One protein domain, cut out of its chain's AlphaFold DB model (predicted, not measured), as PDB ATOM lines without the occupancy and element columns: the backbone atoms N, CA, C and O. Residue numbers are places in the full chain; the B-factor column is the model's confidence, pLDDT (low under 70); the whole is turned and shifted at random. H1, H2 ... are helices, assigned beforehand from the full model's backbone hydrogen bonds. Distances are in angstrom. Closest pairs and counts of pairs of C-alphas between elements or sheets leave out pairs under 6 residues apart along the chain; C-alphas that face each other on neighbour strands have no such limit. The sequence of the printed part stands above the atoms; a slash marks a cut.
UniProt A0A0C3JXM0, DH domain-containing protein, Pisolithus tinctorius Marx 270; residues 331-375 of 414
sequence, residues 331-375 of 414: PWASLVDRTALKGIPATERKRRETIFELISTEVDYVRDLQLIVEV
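AT A GLANCE: This is residues 331 to 375 of the 414 residues of the protein "DH domain-containing protein" of Pisolithus tinctorius Marx 270 (UniProt A0A0C3JXM0). One long straight helix, H3, makes the length of this rod; before it, two short helices, H1 and H2, form a hook that folds back beside the first half of H3. Residues 361 to 375 of H3 stick out free. The printed part has 45 residues with three named helices in the order H1, H2, H3 and no named strand: all helix. It is extended, with a radius of gyration of the C-alphas of 14.7 A and spans of 46 by 18 by 8 A.

HOW THE PARTS SIT: H3, residues 346 to 375, touches H1, residues 332 to 335, with residues 352 to 356 alone; their closest C-alphas, Trp 332 and Glu 353, are 5.5 A apart. H2, residues 338 to 343, is close to H3 but not clearly touching, the closest C-alphas, Leu 341 and Arg 349, being 7.8 A apart; they run opposite ways at a steep tilt of 53 degrees. Every O i to N i+4 pair is within hydrogen-bond range in H3, and 1 of 2 in H2; H1 is too short for such a pair.

IN THESE COORDINATES: H3 runs 43.2 A from C-alpha 346 at (47.041, -1.975, 4.355) to C-alpha 375 at (40.071, 33.953, -18.585). H2 measures 9.3 A and H1 5.4 A.

THE WHOLE: The C-alphas farthest apart, Gly 343 and Val 375, are 46.5 A apart. The printed part has no cut, both links are tight, and no printed residue is under 70 in pLDDT.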
ATOM      1  N   PRO A 331      37.736   9.431  -1.930       91.38
ATOM      2  CA  PRO A 331      38.936   8.629  -1.703       91.38
ATOM      3  C   PRO A 331      38.951   7.408  -2.626       91.38
ATOM      4  O   PRO A 331      37.889   6.890  -2.999       91.38
ATOM      5  N   TRP A 332      40.139   6.899  -2.959       95.25
ATOM      6  CA  TRP A 332      40.283   5.736  -3.848       95.25
ATOM      7  C   TRP A 332      39.494   4.529  -3.324       95.25
ATOM      8  O   TRP A 332      38.807   3.845  -4.084       95.25
ATOM      9  N   ALA A 333      39.496   4.328  -2.004       94.62
ATOM     10  CA  ALA A 333      38.732   3.270  -1.347       94.62
ATOM     11  C   ALA A 333      37.198   3.396  -1.487       94.62
ATOM     12  O   ALA A 333      36.483   2.439  -1.215       94.62
ATOM     13  N   SER A 334      36.660   4.547  -1.894       94.56
ATOM     14  CA  SER A 334      35.226   4.670  -2.195       94.56
ATOM     15  C   SER A 334      34.891   4.281  -3.638       94.56
ATOM     16  O   SER A 334      33.719   4.068  -3.946       94.56
ATOM     17  N   LEU A 335      35.889   4.209  -4.523       93.69
ATOM     18  CA  LEU A 335      35.725   3.807  -5.924       93.69
ATOM     19  C   LEU A 335      35.876   2.295  -6.122       93.69
ATOM     20  O   LEU A 335      35.449   1.765  -7.146       93.69
ATOM     21  N   VAL A 336      36.494   1.615  -5.158       94.88
ATOM     22  CA  VAL A 336      36.727   0.170  -5.171       94.88
ATOM     23  C   VAL A 336      35.712  -0.515  -4.257       94.88
ATOM     24  O   VAL A 336      35.385  -0.003  -3.187       94.88
ATOM     25  N   ASP A 337      35.210  -1.683  -4.663       96.94
ATOM     26  CA  ASP A 337      34.262  -2.436  -3.843       96.94
ATOM     27  C   ASP A 337      34.885  -2.855  -2.495       96.94
ATOM     28  O   ASP A 337      36.063  -3.223  -2.396       96.94
ATOM     29  N   ARG A 338      34.075  -2.835  -1.431       94.75
ATOM     30  CA  ARG A 338      34.507  -3.156  -0.059       94.75
ATOM     31  C   ARG A 338      35.028  -4.586   0.059       94.75
ATOM     32  O   ARG A 338      35.893  -4.849   0.897       94.75
ATOM     33  N   THR A 339      34.516  -5.501  -0.765       96.19
ATOM     34  CA  THR A 339      34.968  -6.898  -0.792       96.19
ATOM     35  C   THR A 339      36.398  -7.009  -1.324       96.19
ATOM     36  O   THR A 339      37.240  -7.630  -0.673       96.19
ATOM     37  N   ALA A 340      36.707  -6.312  -2.421       94.75
ATOM     38  CA  ALA A 340      38.044  -6.243  -3.007       94.75
ATOM     39  C   ALA A 340      39.040  -5.543  -2.068       94.75
ATOM     40  O   ALA A 340      40.158  -6.018  -1.863       94.75
ATOM     41  N   LEU A 341      38.614  -4.469  -1.394       95.50
ATOM     42  CA  LEU A 341      39.456  -3.755  -0.429       95.50
ATOM     43  C   LEU A 341      39.934  -4.629   0.734       95.50
ATOM     44  O   LEU A 341      41.019  -4.373   1.263       95.50
ATOM     45  N   LYS A 342      39.160  -5.646   1.136       96.12
ATOM     46  CA  LYS A 342      39.513  -6.544   2.247       96.12
ATOM     47  C   LYS A 342      40.702  -7.455   1.913       96.12
ATOM     48  O   LYS A 342      41.419  -7.843   2.831       96.12
ATOM     49  N   GLY A 343      40.922  -7.765   0.633       95.69
ATOM     50  CA  GLY A 343      42.042  -8.595   0.173       95.69
ATOM     51  C   GLY A 343      43.371  -7.844   0.049       95.69
ATOM     52  O   GLY A 343      44.433  -8.456   0.090       95.69
ATOM     53  N   ILE A 344      43.328  -6.514  -0.063       96.19
ATOM     54  CA  ILE A 344      44.517  -5.693  -0.309       96.19
ATOM     55  C   ILE A 344      45.209  -5.361   1.025       96.19
ATOM     56  O   ILE A 344      44.550  -4.852   1.944       96.19
ATOM     57  N   PRO A 345      46.531  -5.590   1.162       97.62
ATOM     58  CA  PRO A 345      47.256  -5.261   2.384       97.62
ATOM     59  C   PRO A 345      47.220  -3.753   2.662       97.62
ATOM     60  O   PRO A 345      47.230  -2.926   1.749       97.62
ATOM     61  N   ALA A 346      47.195  -3.374   3.943       96.25
ATOM     62  CA  ALA A 346      47.041  -1.975   4.355       96.25
ATOM     63  C   ALA A 346      48.156  -1.053   3.817       96.25
ATOM     64  O   ALA A 346      47.901   0.115   3.523       96.25
ATOM     65  N   THR A 347      49.372  -1.582   3.654       96.12
ATOM     66  CA  THR A 347      50.509  -0.872   3.050       96.12
ATOM     67  C   THR A 347      50.248  -0.527   1.584       96.12
ATOM     68  O   THR A 347      50.405   0.629   1.194       96.12
ATOM     69  N   GLU A 348      49.773  -1.491   0.792       97.19
ATOM     70  CA  GLU A 348      49.430  -1.277  -0.617       97.19
ATOM     71  C   GLU A 348      48.211  -0.364  -0.760       97.19
ATOM     72  O   GLU A 348      48.210   0.526  -1.606       97.19
ATOM     73  N   ARG A 349      47.216  -0.500   0.125       96.44
ATOM     74  CA  ARG A 349      46.056   0.402   0.169       96.44
ATOM     75  C   ARG A 349      46.493   1.859   0.325       96.44
ATOM     76  O   ARG A 349      46.053   2.716  -0.434       96.44
ATOM     77  N   LYS A 350      47.406   2.129   1.264       96.75
ATOM     78  CA  LYS A 350      47.963   3.473   1.470       96.75
ATOM     79  C   LYS A 350      48.734   3.960   0.241       96.75
ATOM     80  O   LYS A 350      48.576   5.111  -0.148       96.75
ATOM     81  N   ARG A 351      49.526   3.090  -0.398       96.94
ATOM     82  CA  ARG A 351      50.257   3.430  -1.631       96.94
ATOM     83  C   ARG A 351      49.304   3.829  -2.761       96.94
ATOM     84  O   ARG A 351      49.551   4.826  -3.437       96.94
ATOM     85  N   ARG A 352      48.220   3.072  -2.959       96.75
ATOM     86  CA  ARG A 352      47.195   3.347  -3.978       96.75
ATOM     87  C   ARG A 352      46.449   4.646  -3.697       96.75
ATOM     88  O   ARG A 352      46.283   5.433  -4.622       96.75
ATOM     89  N   GLU A 353      46.098   4.901  -2.438       95.94
ATOM     90  CA  GLU A 353      45.463   6.154  -2.017       95.94
ATOM     91  C   GLU A 353      46.354   7.366  -2.335       95.94
ATOM     92  O   GLU A 353      45.907   8.295  -2.999       95.94
ATOM     93  N   THR A 354      47.645   7.321  -1.983       96.31
ATOM     94  CA  THR A 354      48.585   8.419  -2.281       96.31
ATOM     95  C   THR A 354      48.771   8.644  -3.785       96.31
ATOM     96  O   THR A 354      48.860   9.783  -4.238       96.31
ATOM     97  N   ILE A 355      48.823   7.574  -4.589       95.75
ATOM     98  CA  ILE A 355      48.913   7.701  -6.054       95.75
ATOM     99  C   ILE A 355      47.638   8.332  -6.619       95.75
ATOM    100  O   ILE A 355      47.713   9.187  -7.500       95.75
ATOM    101  N   PHE A 356      46.474   7.918  -6.122       95.81
ATOM    102  CA  PHE A 356      45.195   8.468  -6.549       95.81
ATOM    103  C   PHE A 356      45.074   9.956  -6.195       95.81
ATOM    104  O   PHE A 356      44.693  10.753  -7.052       95.81
ATOM    105  N   GLU A 357      45.485  10.345  -4.987       95.06
ATOM    106  CA  GLU A 357      45.535  11.741  -4.546       95.06
ATOM    107  C   GLU A 357      46.442  12.588  -5.456       95.06
ATOM    108  O   GLU A 357      46.027  13.639  -5.953       95.06
ATOM    109  N   LEU A 358      47.640  12.088  -5.786       94.94
ATOM    110  CA  LEU A 358      48.556  12.757  -6.714       94.94
ATOM    111  C   LEU A 358      47.941  12.943  -8.111       94.94
ATOM    112  O   LEU A 358      48.105  13.993  -8.728       94.94
ATOM    113  N   ILE A 359      47.230  11.937  -8.627       93.62
ATOM    114  CA  ILE A 359      46.559  12.045  -9.930       93.62
ATOM    115  C   ILE A 359      45.413  13.056  -9.855       93.62
ATOM    116  O   ILE A 359      45.257  13.863 -10.767       93.62
ATOM    117  N   SER A 360      44.619  13.027  -8.783       92.44
ATOM    118  CA  SER A 360      43.479  13.933  -8.625       92.44
ATOM    119  C   SER A 360      43.923  15.399  -8.593       92.44
ATOM    120  O   SER A 360      43.410  16.205  -9.366       92.44
ATOM    121  N   THR A 361      44.952  15.716  -7.805       94.19
ATOM    122  CA  THR A 361      45.513  17.072  -7.705       94.19
ATOM    123  C   THR A 361      46.129  17.550  -9.023       94.19
ATOM    124  O   THR A 361      45.990  18.720  -9.371       94.19
ATOM    125  N   GLU A 362      46.741  16.660  -9.810       94.56
ATOM    126  CA  GLU A 362      47.253  17.007 -11.143       94.56
ATOM    127  C   GLU A 362      46.117  17.344 -12.125       94.56
ATOM    128  O   GLU A 362      46.234  18.281 -12.914       94.56
ATOM    129  N   VAL A 363      45.004  16.602 -12.082       92.81
ATOM    130  CA  VAL A 363      43.839  16.877 -12.940       92.81
ATOM    131  C   VAL A 363      43.236  18.246 -12.624       92.81
ATOM    132  O   VAL A 363      42.889  18.978 -13.554       92.81
ATOM    133  N   ASP A 364      43.147  18.605 -11.343       91.19
ATOM    134  CA  ASP A 364      42.720  19.943 -10.925       91.19
ATOM    135  C   ASP A 364      43.687  21.021 -11.383       91.19
ATOM    136  O   ASP A 364      43.265  22.001 -11.989       91.19
ATOM    137  N   TYR A 365      44.987  20.808 -11.195       94.69
ATOM    138  CA  TYR A 365      45.996  21.762 -11.637       94.69
ATOM    139  C   TYR A 365      45.904  22.047 -13.145       94.69
ATOM    140  O   TYR A 365      45.969  23.200 -13.570       94.69
ATOM    141  N   VAL A 366      45.688  21.020 -13.977       95.31
ATOM    142  CA  VAL A 366      45.491  21.197 -15.428       95.31
ATOM    143  C   VAL A 366      44.208  21.974 -15.734       95.31
ATOM    144  O   VAL A 366      44.210  22.816 -16.636       95.31
ATOM    145  N   ARG A 367      43.124  21.725 -14.989       93.69
ATOM    146  CA  ARG A 367      41.869  22.476 -15.131       93.69
ATOM    147  C   ARG A 367      42.056  23.945 -14.753       93.69
ATOM    148  O   ARG A 367      41.609  24.814 -15.497       93.69
ATOM    149  N   ASP A 368      42.751  24.220 -13.657       94.25
ATOM    150  CA  ASP A 368      43.037  25.577 -13.192       94.25
ATOM    151  C   ASP A 368      43.896  26.339 -14.204       94.25
ATOM    152  O   ASP A 368      43.592  27.482 -14.546       94.25
ATOM    153  N   LEU A 369      44.925  25.694 -14.763       94.00
ATOM    154  CA  LEU A 369      45.722  26.280 -15.840       94.00
ATOM    155  C   LEU A 369      44.874  26.601 -17.074       94.00
ATOM    156  O   LEU A 369      45.051  27.661 -17.674       94.00
ATOM    157  N   GLN A 370      43.950  25.715 -17.446       92.75
ATOM    158  CA  GLN A 370      43.048  25.955 -18.568       92.75
ATOM    159  C   GLN A 370      42.132  27.157 -18.298       92.75
ATOM    160  O   GLN A 370      42.020  28.033 -19.154       92.75
ATOM    161  N   LEU A 371      41.562  27.255 -17.093       93.06
ATOM    162  CA  LEU A 371      40.751  28.403 -16.681       93.06
ATOM    163  C   LEU A 371      41.555  29.708 -16.712       93.06
ATOM    164  O   LEU A 371      41.066  30.714 -17.221       93.06
ATOM    165  N   ILE A 372      42.799  29.705 -16.228       93.12
ATOM    166  CA  ILE A 372      43.663  30.892 -16.264       93.12
ATOM    167  C   ILE A 372      43.941  31.313 -17.709       93.12
ATOM    168  O   ILE A 372      43.885  32.506 -18.002       93.12
ATOM    169  N   VAL A 373      44.212  30.370 -18.618       91.44
ATOM    170  CA  VAL A 373      44.462  30.670 -20.038       91.44
ATOM    171  C   VAL A 373      43.209  31.229 -20.717       91.44
ATOM    172  O   VAL A 373      43.306  32.226 -21.432       91.44
ATOM    173  N   GLU A 374      42.041  30.637 -20.467       90.00
ATOM    174  CA  GLU A 374      40.769  31.070 -21.063       90.00
ATOM    175  C   GLU A 374      40.296  32.428 -20.520       90.00
ATOM    176  O   GLU A 374      39.813  33.264 -21.284       90.00
ATOM    177  N   VAL A 375      40.477  32.688 -19.221       91.38
ATOM    178  CA  VAL A 375      40.071  33.953 -18.585       91.38
ATOM    179  C   VAL A 375      41.084  35.076 -18.845       91.38
ATOM    180  O   VAL A 375      40.688  36.223 -19.059       91.38
TER     181      VAL A 375